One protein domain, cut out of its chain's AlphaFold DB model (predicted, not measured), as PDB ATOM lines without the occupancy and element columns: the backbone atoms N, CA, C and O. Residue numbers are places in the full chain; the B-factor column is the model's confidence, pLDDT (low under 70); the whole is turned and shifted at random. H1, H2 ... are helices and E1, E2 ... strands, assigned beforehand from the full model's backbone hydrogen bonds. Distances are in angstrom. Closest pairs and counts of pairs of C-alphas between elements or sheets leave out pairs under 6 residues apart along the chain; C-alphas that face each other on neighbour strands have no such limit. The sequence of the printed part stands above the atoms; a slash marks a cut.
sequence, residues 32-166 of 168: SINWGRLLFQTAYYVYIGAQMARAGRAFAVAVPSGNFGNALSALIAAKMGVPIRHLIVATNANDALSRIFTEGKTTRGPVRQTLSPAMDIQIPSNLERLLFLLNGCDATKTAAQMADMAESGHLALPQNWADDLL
ATOM      1  N   SER A  32      16.204 -43.894 -20.211       59.75
ATOM      2  CA  SER A  32      17.472 -43.719 -19.487       59.75
ATOM      3  C   SER A  32      17.355 -43.855 -17.963       59.75
ATOM      4  O   SER A  32      18.381 -43.828 -17.282       59.75
ATOM      5  N   ILE A  33      16.133 -44.005 -17.444       64.25
ATOM      6  CA  ILE A  33      15.802 -44.132 -16.023       64.25
ATOM      7  C   ILE A  33      15.554 -45.605 -15.660       64.25
ATOM      8  O   ILE A  33      15.515 -45.936 -14.483       64.25
ATOM      9  N   ASN A  34      15.428 -46.520 -16.624       80.69
ATOM     10  CA  ASN A  34      15.226 -47.933 -16.326       80.69
ATOM     11  C   ASN A  34      16.386 -48.489 -15.470       80.69
ATOM     12  O   ASN A  34      17.552 -48.412 -15.866       80.69
ATOM     13  N   TRP A  35      16.056 -49.067 -14.306       82.75
ATOM     14  CA  TRP A  35      17.039 -49.593 -13.351       82.75
ATOM     15  C   TRP A  35      17.916 -50.703 -13.939       82.75
ATOM     16  O   TRP A  35      19.108 -50.770 -13.644       82.75
ATOM     17  N   GLY A  36      17.368 -51.514 -14.848       85.00
ATOM     18  CA  GLY A  36      18.118 -52.539 -15.567       85.00
ATOM     19  C   GLY A  36      19.316 -51.967 -16.327       85.00
ATOM     20  O   GLY A  36      20.373 -52.589 -16.342       85.00
ATOM     21  N   ARG A  37      19.218 -50.743 -16.876       87.75
ATOM     22  CA  ARG A  37      20.367 -50.095 -17.541       87.75
ATOM     23  C   ARG A  37      21.519 -49.861 -16.569       87.75
ATOM     24  O   ARG A  37      22.656 -50.144 -16.932       87.75
ATOM     25  N   LEU A  38      21.230 -49.381 -15.358       90.25
ATOM     26  CA  LEU A  38      22.253 -49.152 -14.333       90.25
ATOM     27  C   LEU A  38      22.832 -50.483 -13.859       90.25
ATOM     28  O   LEU A  38      24.047 -50.605 -13.767       90.25
ATOM     29  N   LEU A  39      21.981 -51.487 -13.631       90.31
ATOM     30  CA  LEU A  39      22.400 -52.819 -13.194       90.31
ATOM     31  C   LEU A  39      23.400 -53.457 -14.168       90.31
ATOM     32  O   LEU A  39      24.481 -53.884 -13.762       90.31
ATOM     33  N   PHE A  40      23.075 -53.480 -15.464       92.50
ATOM     34  CA  PHE A  40      23.974 -54.040 -16.477       92.50
ATOM     35  C   PHE A  40      25.256 -53.221 -16.632       92.50
ATOM     36  O   PHE A  40      26.317 -53.783 -16.898       92.50
ATOM     37  N   GLN A  41      25.185 -51.902 -16.434       95.56
ATOM     38  CA  GLN A  41      26.373 -51.057 -16.450       95.56
ATOM     39  C   GLN A  41      27.280 -51.308 -15.235       95.56
ATOM     40  O   GLN A  41      28.498 -51.380 -15.372       95.56
ATOM     41  N   THR A  42      26.705 -51.531 -14.055       96.88
ATOM     42  CA  THR A  42      27.456 -51.887 -12.844       96.88
ATOM     43  C   THR A  42      28.204 -53.210 -13.029       96.88
ATOM     44  O   THR A  42      29.345 -53.340 -12.586       96.88
ATOM     45  N   ALA A  43      27.617 -54.175 -13.747       96.62
ATOM     46  CA  ALA A  43      28.221 -55.490 -13.959       96.62
ATOM     47  C   ALA A  43      29.607 -55.432 -14.633       96.62
ATOM     48  O   ALA A  43      30.515 -56.148 -14.209       96.62
ATOM     49  N   TYR A  44      29.821 -54.567 -15.634       95.94
ATOM     50  CA  TYR A  44      31.148 -54.477 -16.259       95.94
ATOM     51  C   TYR A  44      32.170 -53.765 -15.359       95.94
ATOM     52  O   TYR A  44      33.355 -54.088 -15.425       95.94
ATOM     53  N   TYR A  45      31.744 -52.851 -14.480       97.44
ATOM     54  CA  TYR A  45      32.634 -52.266 -13.471       97.44
ATOM     55  C   TYR A  45      33.072 -53.299 -12.440       97.44
ATOM     56  O   TYR A  45      34.248 -53.334 -12.083       97.44
ATOM     57  N   VAL A  46      32.163 -54.181 -12.022       97.06
ATOM     58  CA  VAL A  46      32.490 -55.325 -11.161       97.06
ATOM     59  C   VAL A  46      33.465 -56.270 -11.866       97.06
ATOM     60  O   VAL A  46      34.455 -56.679 -11.263       97.06
ATOM     61  N   TYR A  47      33.248 -56.564 -13.151       96.81
ATOM     62  CA  TYR A  47      34.164 -57.391 -13.940       96.81
ATOM     63  C   TYR A  47      35.577 -56.788 -14.020       96.81
ATOM     64  O   TYR A  47      36.555 -57.464 -13.701       96.81
ATOM     65  N   ILE A  48      35.697 -55.505 -14.382       95.69
ATOM     66  CA  ILE A  48      36.985 -54.786 -14.398       95.69
ATOM     67  C   ILE A  48      37.606 -54.793 -12.996       95.69
ATOM     68  O   ILE A  48      38.796 -55.063 -12.840       95.69
ATOM     69  N   GLY A  49      36.783 -54.565 -11.974       96.12
ATOM     70  CA  GLY A  49      37.133 -54.636 -10.565       96.12
ATOM     71  C   GLY A  49      37.800 -55.936 -10.160       96.12
ATOM     72  O   GLY A  49      38.881 -55.910  -9.584       96.12
ATOM     73  N   ALA A  50      37.185 -57.068 -10.496       94.94
ATOM     74  CA  ALA A  50      37.723 -58.388 -10.200       94.94
ATOM     75  C   ALA A  50      39.095 -58.599 -10.859       94.94
ATOM     76  O   ALA A  50      40.020 -59.101 -10.219       94.94
ATOM     77  N   GLN A  51      39.263 -58.159 -12.108       95.06
ATOM     78  CA  GLN A  51      40.540 -58.256 -12.822       95.06
ATOM     79  C   GLN A  51      41.626 -57.385 -12.172       95.06
ATOM     80  O   GLN A  51      42.756 -57.837 -11.988       95.06
ATOM     81  N   MET A  52      41.283 -56.157 -11.774       94.50
ATOM     82  CA  MET A  52      42.208 -55.231 -11.110       94.50
ATOM     83  C   MET A  52      42.555 -55.682  -9.683       94.50
ATOM     84  O   MET A  52      43.720 -55.628  -9.286       94.50
ATOM     85  N   ALA A  53      41.581 -56.215  -8.941       90.50
ATOM     86  CA  ALA A  53      41.766 -56.750  -7.594       90.50
ATOM     87  C   ALA A  53      42.697 -57.970  -7.581       90.50
ATOM     88  O   ALA A  53      43.563 -58.063  -6.714       90.50
ATOM     89  N   ARG A  54      42.606 -58.860  -8.583       91.81
ATOM     90  CA  ARG A  54      43.567 -59.969  -8.764       91.81
ATOM     91  C   ARG A  54      45.005 -59.484  -8.956       91.81
ATOM     92  O   ARG A  54      45.934 -60.196  -8.594       91.81
ATOM     93  N   ALA A  55      45.184 -58.289  -9.512       91.31
ATOM     94  CA  ALA A  55      46.482 -57.639  -9.654       91.31
ATOM     95  C   ALA A  55      46.860 -56.762  -8.442       91.31
ATOM     96  O   ALA A  55      47.902 -56.111  -8.481       91.31
ATOM     97  N   GLY A  56      46.025 -56.698  -7.395       92.12
ATOM     98  CA  GLY A  56      46.232 -55.837  -6.227       92.12
ATOM     99  C   GLY A  56      46.170 -54.339  -6.544       92.12
ATOM    100  O   GLY A  56      46.809 -53.541  -5.863       92.12
ATOM    101  N   ARG A  57      45.458 -53.943  -7.607       93.69
ATOM    102  CA  ARG A  57      45.439 -52.564  -8.113       93.69
ATOM    103  C   ARG A  57      44.057 -51.939  -7.990       93.69
ATOM    104  O   ARG A  57      43.048 -52.555  -8.319       93.69
ATOM    105  N   ALA A  58      44.038 -50.675  -7.587       94.12
ATOM    106  CA  ALA A  58      42.898 -49.795  -7.798       94.12
ATOM    107  C   ALA A  58      42.997 -49.110  -9.168       94.12
ATOM    108  O   ALA A  58      44.078 -49.043  -9.762       94.12
ATOM    109  N   PHE A  59      41.878 -48.585  -9.664       94.62
ATOM    110  CA  PHE A  59      41.822 -47.920 -10.966       94.62
ATOM    111  C   PHE A  59      40.982 -46.643 -10.939       94.62
ATOM    112  O   PHE A  59      40.154 -46.428 -10.056       94.62
ATOM    113  N   ALA A  60      41.235 -45.776 -11.916       95.19
ATOM    114  CA  ALA A  60      40.419 -44.604 -12.196       95.19
ATOM    115  C   ALA A  60      39.513 -44.888 -13.397       95.19
ATOM    116  O   ALA A  60      39.894 -45.623 -14.310       95.19
ATOM    117  N   VAL A  61      38.332 -44.281 -13.407       95.25
ATOM    118  CA  VAL A  61      37.372 -44.372 -14.505       95.25
ATOM    119  C   VAL A  61      37.046 -42.968 -14.981       95.25
ATOM    120  O   VAL A  61      36.659 -42.127 -14.178       95.25
ATOM    121  N   ALA A  62      37.150 -42.732 -16.287       96.75
ATOM    122  CA  ALA A  62      36.640 -41.525 -16.925       96.75
ATOM    123  C   ALA A  62      35.388 -41.855 -17.742       96.75
ATOM    124  O   ALA A  62      35.425 -42.729 -18.607       96.75
ATOM    125  N   VAL A  63      34.282 -41.163 -17.457       96.31
ATOM    126  CA  VAL A  63      32.983 -41.396 -18.097       96.31
ATOM    127  C   VAL A  63      32.490 -40.115 -18.776       96.31
ATOM    128  O   VAL A  63      32.088 -39.178 -18.073       96.31
ATOM    129  N   PRO A  64      32.447 -40.058 -20.121       95.44
ATOM    130  CA  PRO A  64      31.719 -39.006 -20.822       95.44
ATOM    131  C   PRO A  64      30.232 -39.109 -20.470       95.44
ATOM    132  O   PRO A  64      29.588 -40.136 -20.699       95.44
ATOM    133  N   SER A  65      29.696 -38.063 -19.847       94.19
ATOM    134  CA  SER A  65      28.415 -38.117 -19.150       94.19
ATOM    135  C   SER A  65      27.487 -36.988 -19.575       94.19
ATOM    136  O   SER A  65      27.823 -35.817 -19.454       94.19
ATOM    137  N   GLY A  66      26.285 -37.368 -20.013       90.75
ATOM    138  CA  GLY A  66      25.124 -36.479 -20.098       90.75
ATOM    139  C   GLY A  66      24.132 -36.796 -18.979       90.75
ATOM    140  O   GLY A  66      24.041 -36.094 -17.983       90.75
ATOM    141  N   ASN A  67      23.440 -37.936 -19.088       91.44
ATOM    142  CA  ASN A  67      22.398 -38.357 -18.136       91.44
ATOM    143  C   ASN A  67      22.913 -38.969 -16.821       91.44
ATOM    144  O   ASN A  67      22.101 -39.437 -16.026       91.44
ATOM    145  N   PHE A  68      24.231 -39.035 -16.618       94.56
ATOM    146  CA  PHE A  68      24.898 -39.566 -15.419       94.56
ATOM    147  C   PHE A  68      24.667 -41.057 -15.076       94.56
ATOM    148  O   PHE A  68      25.230 -41.549 -14.111       94.56
ATOM    149  N   GLY A  69      23.911 -41.828 -15.868       93.88
ATOM    150  CA  GLY A  69      23.616 -43.238 -15.544       93.88
ATOM    151  C   GLY A  69      24.853 -44.142 -15.470       93.88
ATOM    152  O   GLY A  69      25.014 -44.884 -14.511       93.88
ATOM    153  N   ASN A  70      25.765 -44.021 -16.438       95.25
ATOM    154  CA  ASN A  70      26.989 -44.825 -16.484       95.25
ATOM    155  C   ASN A  70      27.940 -44.484 -15.314       95.25
ATOM    156  O   ASN A  70      28.379 -45.374 -14.589       95.25
ATOM    157  N   ALA A  71      28.174 -43.191 -15.063       95.69
ATOM    158  CA  ALA A  71      28.979 -42.741 -13.928       95.69
ATOM    159  C   ALA A  71      28.346 -43.135 -12.579       95.69
ATOM    160  O   ALA A  71      29.055 -43.560 -11.672       95.69
ATOM    161  N   LEU A  72      27.014 -43.086 -12.462       95.38
ATOM    162  CA  LEU A  72      26.305 -43.591 -11.288       95.38
ATOM    163  C   LEU A  72      26.490 -45.107 -11.106       95.38
ATOM    164  O   LEU A  72      26.663 -45.559  -9.981       95.38
ATOM    165  N   SER A  73      26.518 -45.901 -12.175       96.19
ATOM    166  CA  SER A  73      26.853 -47.329 -12.079       96.19
ATOM    167  C   SER A  73      28.278 -47.573 -11.582       96.19
ATOM    168  O   SER A  73      28.493 -48.498 -10.801       96.19
ATOM    169  N   ALA A  74      29.242 -46.734 -11.974       96.00
ATOM    170  CA  ALA A  74      30.600 -46.782 -11.426       96.00
ATOM    171  C   ALA A  74      30.606 -46.476  -9.921       96.00
ATOM    172  O   ALA A  74      31.285 -47.153  -9.153       96.00
ATOM    173  N   LEU A  75      29.809 -45.490  -9.496       94.50
ATOM    174  CA  LEU A  75      29.638 -45.131  -8.090       94.50
ATOM    175  C   LEU A  75      29.011 -46.273  -7.277       94.50
ATOM    176  O   LEU A  75      29.508 -46.616  -6.208       94.50
ATOM    177  N   ILE A  76      27.955 -46.897  -7.806       94.19
ATOM    178  CA  ILE A  76      27.318 -48.072  -7.195       94.19
ATOM    179  C   ILE A  76      28.338 -49.209  -7.063       94.19
ATOM    180  O   ILE A  76      28.457 -49.796  -5.993       94.19
ATOM    181  N   ALA A  77      29.116 -49.487  -8.113       95.31
ATOM    182  CA  ALA A  77      30.169 -50.498  -8.067       95.31
ATOM    183  C   ALA A  77      31.220 -50.186  -6.986       95.31
ATOM    184  O   ALA A  77      31.615 -51.084  -6.244       95.31
ATOM    185  N   ALA A  78      31.646 -48.925  -6.861       93.75
ATOM    186  CA  ALA A  78      32.590 -48.497  -5.829       93.75
ATOM    187  C   ALA A  78      32.036 -48.740  -4.413       93.75
ATOM    188  O   ALA A  78      32.722 -49.344  -3.592       93.75
ATOM    189  N   LYS A  79      30.766 -48.385  -4.163       90.94
ATOM    190  CA  LYS A  79      30.072 -48.675  -2.892       90.94
ATOM    191  C   LYS A  79      29.882 -50.173  -2.627       90.94
ATOM    192  O   LYS A  79      29.783 -50.594  -1.485       90.94
ATOM    193  N   MET A  80      29.887 -51.009  -3.665       93.06
ATOM    194  CA  MET A  80      29.910 -52.473  -3.529       93.06
ATOM    195  C   MET A  80      31.314 -53.040  -3.228       93.06
ATOM    196  O   MET A  80      31.470 -54.259  -3.150       93.06
ATOM    197  N   GLY A  81      32.342 -52.196  -3.087       92.75
ATOM    198  CA  GLY A  81      33.716 -52.603  -2.770       92.75
ATOM    199  C   GLY A  81      34.631 -52.799  -3.983       92.75
ATOM    200  O   GLY A  81      35.753 -53.287  -3.839       92.75
ATOM    201  N   VAL A  82      34.195 -52.426  -5.190       95.38
ATOM    202  CA  VAL A  82      35.079 -52.409  -6.366       95.38
ATOM    203  C   VAL A  82      36.170 -51.345  -6.162       95.38
ATOM    204  O   VAL A  82      35.835 -50.221  -5.790       95.38
ATOM    205  N   PRO A  83      37.463 -51.628  -6.443       94.00
ATOM    206  CA  PRO A  83      38.570 -50.720  -6.126       94.00
ATOM    207  C   PRO A  83      38.700 -49.551  -7.128       94.00
ATOM    208  O   PRO A  83      39.747 -49.343  -7.747       94.00
ATOM    209  N   ILE A  84      37.625 -48.776  -7.307       94.62
ATOM    210  CA  ILE A  84      37.607 -47.523  -8.070       94.62
ATOM    211  C   ILE A  84      38.087 -46.403  -7.147       94.62
ATOM    212  O   ILE A  84      37.420 -46.056  -6.180       94.62
ATOM    213  N   ARG A  85      39.246 -45.818  -7.455       92.19
ATOM    214  CA  ARG A  85      39.843 -44.734  -6.655       92.19
ATOM    215  C   ARG A  85      39.394 -43.346  -7.102       92.19
ATOM    216  O   ARG A  85      39.304 -42.437  -6.287       92.19
ATOM    217  N   HIS A  86      39.148 -43.182  -8.398       92.00
ATOM    218  CA  HIS A  86      38.725 -41.912  -8.976       92.00
ATOM    219  C   HIS A  86      37.637 -42.151 -10.017       92.00
ATOM    220  O   HIS A  86      37.811 -42.970 -10.921       92.00
ATOM    221  N   LEU A  87      36.545 -41.400  -9.905       93.75
ATOM    222  CA  LEU A  87      35.499 -41.306 -10.914       93.75
ATOM    223  C   LEU A  87      35.548 -39.906 -11.526       93.75
ATOM    224  O   LEU A  87      35.291 -38.915 -10.850       93.75
ATOM    225  N   ILE A  88      35.898 -39.831 -12.805       95.00
ATOM    226  CA  ILE A  88      36.030 -38.588 -13.562       95.00
ATOM    227  C   ILE A  88      34.805 -38.461 -14.464       95.00
ATOM    228  O   ILE A  88      34.590 -39.272 -15.365       95.00
ATOM    229  N   VAL A  89      34.002 -37.430 -14.222       95.12
ATOM    230  CA  VAL A  89      32.797 -37.131 -14.998       95.12
ATOM    231  C   VAL A  89      33.163 -36.095 -16.054       95.12
ATOM    232  O   VAL A  89      33.409 -34.939 -15.729       95.12
ATOM    233  N   ALA A  90      33.229 -36.511 -17.318       95.19
ATOM    234  CA  ALA A  90      33.577 -35.621 -18.422       95.19
ATOM    235  C   ALA A  90      32.308 -35.089 -19.104       95.19
ATOM    236  O   ALA A  90      31.472 -35.875 -19.555       95.19
ATOM    237  N   THR A  91      32.170 -33.767 -19.204       95.06
ATOM    238  CA  THR A  91      31.057 -33.093 -19.893       95.06
ATOM    239  C   THR A  91      31.527 -32.411 -21.174       95.06
ATOM    240  O   THR A  91      32.723 -32.215 -21.388       95.06
ATOM    241  N   ASN A  92      30.581 -32.038 -22.035       94.88
ATOM    242  CA  ASN A  92      30.835 -31.127 -23.150       94.88
ATOM    243  C   ASN A  92      30.494 -29.681 -22.722       94.88
ATOM    244  O   ASN A  92      30.537 -29.367 -21.533       94.88
ATOM    245  N   ALA A  93      30.146 -28.804 -23.670       93.88
ATOM    246  CA  ALA A  93      29.723 -27.430 -23.379       93.88
ATOM    247  C   ALA A  93      28.435 -27.323 -22.526       93.88
ATOM    248  O   ALA A  93      28.107 -26.234 -22.061       93.88
ATOM    249  N   ASN A  94      27.704 -28.426 -22.340       93.62
ATOM    250  CA  ASN A  94      26.620 -28.590 -21.377       93.62
ATOM    251  C   ASN A  94      27.213 -29.163 -20.083       93.62
ATOM    252  O   ASN A  94      27.322 -30.368 -19.868       93.62
ATOM    253  N   ASP A  95      27.642 -28.255 -19.224       92.50
ATOM    254  CA  ASP A  95      28.512 -28.453 -18.067       92.50
ATOM    255  C   ASP A  95      27.741 -28.589 -16.740       92.50
ATOM    256  O   ASP A  95      28.305 -28.404 -15.663       92.50
ATOM    257  N   ALA A  96      26.450 -28.944 -16.783       92.44
ATOM    258  CA  ALA A  96      25.615 -29.059 -15.585       92.44
ATOM    259  C   ALA A  96      26.191 -30.043 -14.548       92.44
ATOM    260  O   ALA A  96      26.145 -29.758 -13.349       92.44
ATOM    261  N   LEU A  97      26.771 -31.160 -15.013       93.75
ATOM    262  CA  LEU A  97      27.487 -32.120 -14.166       93.75
ATOM    263  C   LEU A  97      28.859 -31.608 -13.708       93.75
ATOM    264  O   LEU A  97      29.307 -31.977 -12.632       93.75
ATOM    265  N   SER A  98      29.533 -30.758 -14.483       94.12
ATOM    266  CA  SER A  98      30.773 -30.142 -14.005       94.12
ATOM    267  C   SER A  98      30.461 -29.263 -12.796       94.12
ATOM    268  O   SER A  98      31.024 -29.480 -11.730       94.12
ATOM    269  N   ARG A  99      29.483 -28.353 -12.926       93.56
ATOM    270  CA  ARG A  99      29.071 -27.447 -11.843       93.56
ATOM    271  C   ARG A  99      28.611 -28.183 -10.588       93.56
ATOM    272  O   ARG A  99      29.049 -27.837  -9.495       93.56
ATOM    273  N   ILE A 100      27.787 -29.231 -10.724       93.50
ATOM    274  CA  ILE A 100      27.284 -29.962  -9.548       93.50
ATOM    275  C   ILE A 100      28.426 -30.600  -8.741       93.50
ATOM    276  O   ILE A 100      28.378 -30.562  -7.516       93.50
ATOM    277  N   PHE A 101      29.472 -31.124  -9.397       92.44
ATOM    278  CA  PHE A 101      30.609 -31.764  -8.721       92.44
ATOM    279  C   PHE A 101      31.736 -30.799  -8.335       92.44
ATOM    280  O   PHE A 101      32.589 -31.166  -7.536       92.44
ATOM    281  N   THR A 102      31.773 -29.573  -8.860       91.75
ATOM    282  CA  THR A 102      32.758 -28.563  -8.431       91.75
ATOM    283  C   THR A 102      32.202 -27.617  -7.373       91.75
ATOM    284  O   THR A 102      32.923 -27.219  -6.467       91.75
ATOM    285  N   GLU A 103      30.923 -27.256  -7.472       93.19
ATOM    286  CA  GLU A 103      30.283 -26.238  -6.629       93.19
ATOM    287  C   GLU A 103      29.243 -26.821  -5.664       93.19
ATOM    288  O   GLU A 103      28.726 -26.105  -4.807       93.19
ATOM    289  N   GLY A 104      28.880 -28.100  -5.813       93.31
ATOM    290  CA  GLY A 104      27.778 -28.715  -5.068       93.31
ATOM    291  C   GLY A 104      26.395 -28.246  -5.521       93.31
ATOM    292  O   GLY A 104      25.400 -28.591  -4.888       93.31
ATOM    293  N   LYS A 105      26.303 -27.457  -6.596       93.88
ATOM    294  CA  LYS A 105      25.042 -26.920  -7.117       93.88
ATOM    295  C   LYS A 105      25.079 -26.736  -8.628       93.88
ATOM    296  O   LYS A 105      26.139 -26.605  -9.231       93.88
ATOM    297  N   THR A 106      23.910 -26.717  -9.253       93.75
ATOM    298  CA  THR A 106      23.762 -26.411 -10.674       93.75
ATOM    299  C   THR A 106      22.410 -25.769 -10.949       93.75
ATOM    300  O   THR A 106      21.435 -26.023 -10.244       93.75
ATOM    301  N   THR A 107      22.351 -24.958 -11.999       92.44
ATOM    302  CA  THR A 107      21.115 -24.345 -12.488       92.44
ATOM    303  C   THR A 107      20.850 -24.819 -13.910       92.44
ATOM    304  O   THR A 107      21.781 -24.949 -14.714       92.44
ATOM    305  N   ARG A 108      19.576 -25.068 -14.225       89.94
ATOM    306  CA  ARG A 108      19.093 -25.357 -15.576       89.94
ATOM    307  C   ARG A 108      19.426 -24.175 -16.487       89.94
ATOM    308  O   ARG A 108      18.909 -23.078 -16.298       89.94
ATOM    309  N   GLY A 109      20.276 -24.414 -17.480       87.25
ATOM    310  CA  GLY A 109      20.607 -23.447 -18.523       87.25
ATOM    311  C   GLY A 109      20.029 -23.831 -19.889       87.25
ATOM    312  O   GLY A 109      19.344 -24.849 -20.014       87.25
ATOM    313  N   PRO A 110      20.313 -23.037 -20.934       89.06
ATOM    314  CA  PRO A 110      20.011 -23.414 -22.311       89.06
ATOM    315  C   PRO A 110      20.897 -24.581 -22.769       89.06
ATOM    316  O   PRO A 110      22.089 -24.629 -22.458       89.06
ATOM    317  N   VAL A 111      20.330 -25.502 -23.552       91.25
ATOM    318  CA  VAL A 111      21.093 -26.580 -24.198       91.25
ATOM    319  C   VAL A 111      21.920 -25.995 -25.343       91.25
ATOM    320  O   VAL A 111      21.394 -25.287 -26.202       91.25
ATOM    321  N   ARG A 112      23.217 -26.299 -25.366       91.62
ATOM    322  CA  ARG A 112      24.125 -25.946 -26.462       91.62
ATOM    323  C   ARG A 112      24.329 -27.167 -27.342       91.62
ATOM    324  O   ARG A 112      24.678 -28.220 -26.821       91.62
ATOM    325  N   GLN A 113      24.144 -27.022 -28.649       94.38
ATOM    326  CA  GLN A 113      24.458 -28.093 -29.591       94.38
ATOM    327  C   GLN A 113      25.970 -28.299 -29.668       94.38
ATOM    328  O   GLN A 113      26.729 -27.334 -29.791       94.38
ATOM    329  N   THR A 114      26.410 -29.551 -29.598       94.06
ATOM    330  CA  THR A 114      27.830 -29.903 -29.668       94.06
ATOM    331  C   THR A 114      28.095 -31.075 -30.616       94.06
ATOM    332  O   THR A 114      27.182 -31.674 -31.179       94.06
ATOM    333  N   LEU A 115      29.375 -31.430 -30.776       94.19
ATOM    334  CA  LEU A 115      29.799 -32.629 -31.510       94.19
ATOM    335  C   LEU A 115      29.463 -33.940 -30.775       94.19
ATOM    336  O   LEU A 115      29.580 -35.016 -31.359       94.19
ATOM    337  N   SER A 116      29.048 -33.872 -29.507       91.44
ATOM    338  CA  SER A 116      28.614 -35.016 -28.703       91.44
ATOM    339  C   SER A 116      27.143 -34.865 -28.285       91.44
ATOM    340  O   SER A 116      26.854 -34.726 -27.097       91.44
ATOM    341  N   PRO A 117      26.183 -34.958 -29.229       90.25
ATOM    342  CA  PRO A 117      24.771 -34.634 -28.985       90.25
ATOM    343  C   PRO A 117      24.107 -35.502 -27.907       90.25
ATOM    344  O   PRO A 117      23.184 -35.067 -27.229       90.25
ATOM    345  N   ALA A 118      24.606 -36.722 -27.675       87.69
ATOM    346  CA  ALA A 118      24.129 -37.591 -26.595       87.69
ATOM    347  C   ALA A 118      24.415 -37.040 -25.178       87.69
ATOM    348  O   ALA A 118      23.864 -37.539 -24.194       87.69
ATOM    349  N   MET A 119      25.298 -36.044 -25.072       92.12
ATOM    350  CA  MET A 119      25.674 -35.362 -23.836       92.12
ATOM    351  C   MET A 119      25.073 -33.953 -23.729       92.12
ATOM    352  O   MET A 119      25.285 -33.302 -22.710       92.12
ATOM    353  N   ASP A 120      24.304 -33.495 -24.724       92.06
ATOM    354  CA  ASP A 120      23.672 -32.170 -24.738       92.06
ATOM    355  C   ASP A 120      22.461 -32.127 -23.785       92.06
ATOM    356  O   ASP A 120      21.301 -32.098 -24.189       92.06
ATOM    357  N   ILE A 121      22.745 -32.199 -22.480       86.31
ATOM    358  CA  ILE A 121      21.775 -32.409 -21.402       86.31
ATOM    359  C   ILE A 121      22.008 -31.386 -20.293       86.31
ATOM    360  O   ILE A 121      23.117 -31.237 -19.789       86.31
ATOM    361  N   GLN A 122      20.937 -30.712 -19.874       82.31
ATOM    362  CA  GLN A 122      20.985 -29.707 -18.804       82.31
ATOM    363  C   GLN A 122      20.528 -30.250 -17.450       82.31
ATOM    364  O   GLN A 122      21.010 -29.804 -16.414       82.31
ATOM    365  N   ILE A 123      19.632 -31.240 -17.448       83.56
ATOM    366  CA  ILE A 123      19.220 -31.947 -16.234       83.56
ATOM    367  C   ILE A 123      19.496 -33.434 -16.424       83.56
ATOM    368  O   ILE A 123      18.744 -34.113 -17.127       83.56
ATOM    369  N   PRO A 124      20.576 -33.951 -15.821       88.00
ATOM    370  CA  PRO A 124      20.887 -35.370 -15.870       88.00
ATOM    371  C   PRO A 124      19.803 -36.183 -15.158       88.00
ATOM    372  O   PRO A 124      19.599 -36.041 -13.954       88.00
ATOM    373  N   SER A 125      19.135 -37.089 -15.876       86.38
ATOM    374  CA  SER A 125      17.996 -37.837 -15.322       86.38
ATOM    375  C   SER A 125      18.356 -38.761 -14.151       86.38
ATOM    376  O   SER A 125      17.477 -39.175 -13.407       86.38
ATOM    377  N   ASN A 126      19.629 -39.146 -13.996       91.25
ATOM    378  CA  ASN A 126      20.081 -39.989 -12.881       91.25
ATOM    379  C   ASN A 126      20.592 -39.190 -11.677       91.25
ATOM    380  O   ASN A 126      21.025 -39.794 -10.696       91.25
ATOM    381  N   LEU A 127      20.540 -37.856 -11.725       91.56
ATOM    382  CA  LEU A 127      20.975 -37.023 -10.607       91.56
ATOM    383  C   LEU A 127      20.050 -37.172  -9.391       91.56
ATOM    384  O   LEU A 127      20.531 -37.168  -8.265       91.56
ATOM    385  N   GLU A 128      18.761 -37.432  -9.617       93.62
ATOM    386  CA  GLU A 128      17.791 -37.779  -8.568       93.62
ATOM    387  C   GLU A 128      18.231 -39.005  -7.753       93.62
ATOM    388  O   GLU A 128      18.128 -39.017  -6.531       93.62
ATOM    389  N   ARG A 129      18.791 -40.030  -8.408       93.81
ATOM    390  CA  ARG A 129      19.294 -41.226  -7.713       93.81
ATOM    391  C   ARG A 129      20.522 -40.927  -6.872       93.81
ATOM    392  O   ARG A 129      20.644 -41.456  -5.773       93.81
ATOM    393  N   LEU A 130      21.432 -40.098  -7.386       93.12
ATOM    394  CA  LEU A 130      22.570 -39.635  -6.598       93.12
ATOM    395  C   LEU A 130      22.076 -38.863  -5.372       93.12
ATOM    396  O   LEU A 130      22.542 -39.115  -4.267       93.12
ATOM    397  N   LEU A 131      21.106 -37.969  -5.562       94.44
ATOM    398  CA  LEU A 131      20.524 -37.182  -4.486       94.44
ATOM    399  C   LEU A 131      19.872 -38.065  -3.420       94.44
ATOM    400  O   LEU A 131      20.100 -37.851  -2.235       94.44
ATOM    401  N   PHE A 132      19.139 -39.098  -3.837       94.00
ATOM    402  CA  PHE A 132      18.566 -40.091  -2.935       94.00
ATOM    403  C   PHE A 132      19.632 -40.780  -2.078       94.00
ATOM    404  O   PHE A 132      19.475 -40.868  -0.862       94.00
ATOM    405  N   LEU A 133      20.743 -41.209  -2.687       92.06
ATOM    406  CA  LEU A 133      21.860 -41.816  -1.956       92.06
ATOM    407  C   LEU A 133      22.494 -40.832  -0.964       92.06
ATOM    408  O   LEU A 133      22.704 -41.185   0.192       92.06
ATOM    409  N   LEU A 134      22.747 -39.591  -1.389       92.94
ATOM    410  CA  LEU A 134      23.336 -38.544  -0.541       92.94
ATOM    411  C   LEU A 134      22.392 -38.069   0.572       92.94
ATOM    412  O   LEU A 134      22.830 -37.539   1.585       92.94
ATOM    413  N   ASN A 135      21.088 -38.270   0.408       93.69
ATOM    414  CA  ASN A 135      20.089 -38.017   1.438       93.69
ATOM    415  C   ASN A 135      19.904 -39.193   2.404       93.69
ATOM    416  O   ASN A 135      18.945 -39.187   3.171       93.69
ATOM    417  N   GLY A 136      20.773 -40.208   2.367       91.69
ATOM    418  CA  GLY A 136      20.635 -41.386   3.220       91.69
ATOM    419  C   GLY A 136      19.397 -42.215   2.879       91.69
ATOM    420  O   GLY A 136      18.765 -42.773   3.771       91.69
ATOM    421  N   CYS A 137      19.032 -42.272   1.596       93.06
ATOM    422  CA  CYS A 137      17.845 -42.966   1.096       93.06
ATOM    423  C   CYS A 137      16.508 -42.383   1.605       93.06
ATOM    424  O   CYS A 137      15.502 -43.092   1.669       93.06
ATOM    425  N   ASP A 138      16.468 -41.086   1.928       95.94
ATOM    426  CA  ASP A 138      15.233 -40.374   2.272       95.94
ATOM    427  C   ASP A 138      14.470 -39.941   1.006       95.94
ATOM    428  O   ASP A 138      14.851 -39.002   0.292       95.94
ATOM    429  N   ALA A 139      13.363 -40.635   0.730       95.31
ATOM    430  CA  ALA A 139      12.505 -40.362  -0.420       95.31
ATOM    431  C   ALA A 139      11.755 -39.028  -0.295       95.31
ATOM    432  O   ALA A 139      11.590 -38.331  -1.294       95.31
ATOM    433  N   THR A 140      11.334 -38.647   0.913       96.75
ATOM    434  CA  THR A 140      10.575 -37.415   1.164       96.75
ATOM    435  C   THR A 140      11.451 -36.197   0.906       96.75
ATOM    436  O   THR A 140      11.063 -35.290   0.167       96.75
ATOM    437  N   LYS A 141      12.669 -36.204   1.454       95.62
ATOM    438  CA  LYS A 141      13.648 -35.133   1.247       95.62
ATOM    439  C   LYS A 141      14.047 -35.014  -0.222       95.62
ATOM    440  O   LYS A 141      14.091 -33.913  -0.765       95.62
ATOM    441  N   THR A 142      14.278 -36.150  -0.878       96.12
ATOM    442  CA  THR A 142      14.626 -36.184  -2.304       96.12
ATOM    443  C   THR A 142      13.489 -35.637  -3.163       96.12
ATOM    444  O   THR A 142      13.729 -34.771  -4.000       96.12
ATOM    445  N   ALA A 143      12.247 -36.062  -2.920       95.25
ATOM    446  CA  ALA A 143      11.082 -35.569  -3.650       95.25
ATOM    447  C   ALA A 143      10.892 -34.053  -3.486       95.25
ATOM    448  O   ALA A 143      10.649 -33.363  -4.473       95.25
ATOM    449  N   ALA A 144      11.070 -33.523  -2.270       95.88
ATOM    450  CA  ALA A 144      10.988 -32.086  -2.012       95.88
ATOM    451  C   ALA A 144      12.041 -31.292  -2.806       95.88
ATOM    452  O   ALA A 144      11.710 -30.296  -3.443       95.88
ATOM    453  N   GLN A 145      13.293 -31.760  -2.837       94.75
ATOM    454  CA  GLN A 145      14.353 -31.115  -3.619       94.75
ATOM    455  C   GLN A 145      14.114 -31.208  -5.132       94.75
ATOM    456  O   GLN A 145      14.399 -30.259  -5.859       94.75
ATOM    457  N   MET A 146      13.579 -32.330  -5.621       94.38
ATOM    458  CA  MET A 146      13.235 -32.477  -7.037       94.38
ATOM    459  C   MET A 146      12.062 -31.575  -7.441       94.38
ATOM    460  O   MET A 146      12.061 -31.052  -8.556       94.38
ATOM    461  N   ALA A 147      11.092 -31.358  -6.547       94.44
ATOM    462  CA  ALA A 147       9.998 -30.414  -6.762       94.44
ATOM    463  C   ALA A 147      10.511 -28.966  -6.827       94.44
ATOM    464  O   ALA A 147      10.216 -28.261  -7.790       94.44
ATOM    465  N   ASP A 148      11.357 -28.561  -5.875       94.19
ATOM    466  CA  ASP A 148      11.982 -27.233  -5.867       94.19
ATOM    467  C   ASP A 148      12.845 -27.002  -7.117       94.19
ATOM    468  O   ASP A 148      12.780 -25.955  -7.757       94.19
ATOM    469  N   MET A 149      13.588 -28.019  -7.563       93.50
ATOM    470  CA  MET A 149      14.337 -27.968  -8.820       93.50
ATOM    471  C   MET A 149      13.435 -27.829 -10.051       93.50
ATOM    472  O   MET A 149      13.822 -27.186 -11.034       93.50
ATOM    473  N   ALA A 150      12.260 -28.460 -10.051       90.19
ATOM    474  CA  ALA A 150      11.324 -28.369 -11.164       90.19
ATOM    475  C   ALA A 150      10.766 -26.946 -11.317       90.19
ATOM    476  O   ALA A 150      10.605 -26.495 -12.452       90.19
ATOM    477  N   GLU A 151      10.533 -26.252 -10.200       92.69
ATOM    478  CA  GLU A 151      10.026 -24.878 -10.154       92.69
ATOM    479  C   GLU A 151      11.135 -23.837 -10.364       92.69
ATOM    480  O   GLU A 151      11.050 -22.999 -11.261       92.69
ATOM    481  N   SER A 152      12.211 -23.911  -9.580       93.56
ATOM    482  CA  SER A 152      13.287 -22.914  -9.575       93.56
ATOM    483  C   SER A 152      14.338 -23.134 -10.666       93.56
ATOM    484  O   SER A 152      15.098 -22.223 -10.991       93.56
ATOM    485  N   GLY A 153      14.451 -24.354 -11.201       91.69
ATOM    486  CA  GLY A 153      15.549 -24.769 -12.077       91.69
ATOM    487  C   GLY A 153      16.886 -24.989 -11.359       91.69
ATOM    488  O   GLY A 153      17.866 -25.317 -12.028       91.69
ATOM    489  N   HIS A 154      16.948 -24.818 -10.038       93.25
ATOM    490  CA  HIS A 154      18.164 -24.930  -9.239       93.25
ATOM    491  C   HIS A 154      18.211 -26.266  -8.504       93.25
ATOM    492  O   HIS A 154      17.207 -26.752  -8.000       93.25
ATOM    493  N   LEU A 155      19.396 -26.861  -8.420       94.06
ATOM    494  CA  LEU A 155      19.626 -28.070  -7.643       94.06
ATOM    495  C   LEU A 155      20.907 -27.922  -6.835       94.06
ATOM    496  O   LEU A 155      21.944 -27.552  -7.386       94.06
ATOM    497  N   ALA A 156      20.843 -28.270  -5.554       94.50
ATOM    498  CA  ALA A 156      21.992 -28.324  -4.664       94.50
ATOM    499  C   ALA A 156      22.096 -29.705  -4.007       94.50
ATOM    500  O   ALA A 156      21.093 -30.290  -3.591       94.50
ATOM    501  N   LEU A 157      23.322 -30.217  -3.917       93.75
ATOM    502  CA  LEU A 157      23.640 -31.416  -3.155       93.75
ATOM    503  C   LEU A 157      23.618 -31.109  -1.646       93.75
ATOM    504  O   LEU A 157      23.804 -29.953  -1.250       93.75
ATOM    505  N   PRO A 158      23.411 -32.123  -0.787       91.75
ATOM    506  CA  PRO A 158      23.551 -31.972   0.658       91.75
ATOM    507  C   PRO A 158      24.939 -31.454   1.060       91.75
ATOM    508  O   PRO A 158      25.916 -31.593   0.324       91.75
ATOM    509  N   GLN A 159      25.044 -30.872   2.256       86.12
ATOM    510  CA  GLN A 159      26.350 -30.532   2.828       86.12
ATOM    511  C   GLN A 159      27.211 -31.796   2.970       86.12
ATOM    512  O   GLN A 159      26.679 -32.869   3.235       86.12
ATOM    513  N   ASN A 160      28.527 -31.658   2.786       84.69
ATOM    514  CA  ASN A 160      29.515 -32.747   2.861       84.69
ATOM    515  C   ASN A 160      29.329 -33.879   1.834       84.69
ATOM    516  O   ASN A 160      29.948 -34.930   1.963       84.69
ATOM    517  N   TRP A 161      28.562 -33.647   0.760       88.81
ATOM    518  CA  TRP A 161      28.332 -34.636  -0.300       88.81
ATOM    519  C   TRP A 161      29.621 -35.289  -0.831       88.81
ATOM    520  O   TRP A 161      29.608 -36.453  -1.228       88.81
ATOM    521  N   ALA A 162      30.727 -34.536  -0.871       83.94
ATOM    522  CA  ALA A 162      32.004 -34.995  -1.406       83.94
ATOM    523  C   ALA A 162      32.619 -36.110  -0.555       83.94
ATOM    524  O   ALA A 162      33.187 -37.053  -1.110       83.94
ATOM    525  N   ASP A 163      32.454 -36.021   0.764       80.12
ATOM    526  CA  ASP A 163      32.956 -37.023   1.693       80.12
ATOM    527  C   ASP A 163      32.149 -38.318   1.557       80.12
ATOM    528  O   ASP A 163      32.734 -39.393   1.538       80.12
ATOM    529  N   ASP A 164      30.835 -38.226   1.338       78.31
ATOM    530  CA  ASP A 164      29.922 -39.379   1.299       78.31
ATOM    531  C   ASP A 164      29.943 -40.170  -0.024       78.31
ATOM    532  O   ASP A 164      29.472 -41.317  -0.096       78.31
ATOM    533  N   LEU A 165      30.468 -39.579  -1.105       76.56
ATOM    534  CA  LEU A 165      30.319 -40.138  -2.451       76.56
ATOM    535  C   LEU A 165      31.072 -41.466  -2.621       76.56
ATOM    536  O   LEU A 165      30.485 -42.446  -3.076       76.56
ATOM    537  N   LEU A 166      32.349 -41.522  -2.235       67.00
ATOM    538  CA  LEU A 166      33.218 -42.693  -2.442       67.00
ATOM    539  C   LEU A 166      33.546 -43.462  -1.154       67.00
ATOM    540  O   LEU A 166      34.359 -44.386  -1.196       67.00
TER     541      LEU A 166
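What this domain is: This is residues 32 to 166 of the 168 residues of an uncharacterized protein of Kordiimonadales bacterium JCM 17846 (UniProt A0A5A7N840). You are looking at two joined parts: at one end two parallel strands, E1 and E2, with H2 packed along them and the long H1 packed on H2 by residues 37 to 46; at the other end a short strand pair, E3 and E4, with H3 beside E3 and H5 beside E4. H4 sits between the two parts, H6 folds back to it, and residues 108 to 126 loop away from the body and return. The 135 printed residues hold six named helices and four named strands, in the order H1 E1 H2 E2 H3 E3 H4 H5 E4 H6, a mixed class of helices and strands. E1 and E2 form one parallel sheet, E3 and E4 one antiparallel sheet. The whole is compact, with a radius of gyration of the C-alphas of 15.1 A and spans of 48 by 37 by 27 A.

Where its parts are: Find C-alpha 35 at (17.039, -49.593, -13.351); from there H1 runs 28.9 A through residues 35 to 54. E1 is residues 59 to 64, 16.7 A; H2 is 69 to 79, 15.2 A; E2 is 84 to 90, 16.3 A. Next come H3, residues 96 to 103, and E3, 105 to 107. Beyond the loop, find H4 at 127 to 134, then H5 at 139 to 152, 19.7 A. E4 is 154 to 156, and H6, 161 to 165, ends at C-alpha 165, (30.319, -40.138, -2.451).

How they stand to each other: Look first at H1 and H2, which touch at Thr 42 and Ser 73, their closest C-alphas, 4.7 A apart, at a steep tilt of 49 degrees, the same way. E1, H2 and E2 make a strand-helix-strand unit, two parallel neighbour strands with a helix between them in the chain, its crossover right-handed. Across E1 and E2, N 63 and O 88 are 2.8 A apart, within hydrogen-bond range. Ala 78 of H2 and Ile 84 of E2 are their closest C-alphas, 5.6 A. H2 and H4 are close but not clearly touching, Leu 72 to Leu 130 at 7.2 A between C-alphas. H4 and H5 form a helical hairpin, closest at the C-alphas of Phe 132 and Thr 142, 5.6 A. For E3 and E4, find N 106 and O 155 at 2.8 A, within hydrogen-bond range. The closest C-alphas of H3 and E3 are Ile 100 and Thr 106, 5.1 A; those of H5 and E4 are Met 149 and Leu 155, 5.4 A. H4 and H6 only just touch, with 3 pairs of C-alphas within 8 A, the closest Leu 134 and Trp 161, 6.3 A. H1 and H5 are apart. O i to N i+4 pairs are all within hydrogen-bond range in H2, H3, H4, H5 and H6, and 14 of 16 are in H1.

The domain as a whole: The two C-alphas farthest apart are those of Ala 55 and Glu 151, 49.0 A. The printed part has no cut. The link from E3 to H4 is long, 19 residues; the other links are tight. Residues 32, 33 and 166 have pLDDT under 70, while the mean of the printed part is 91.8.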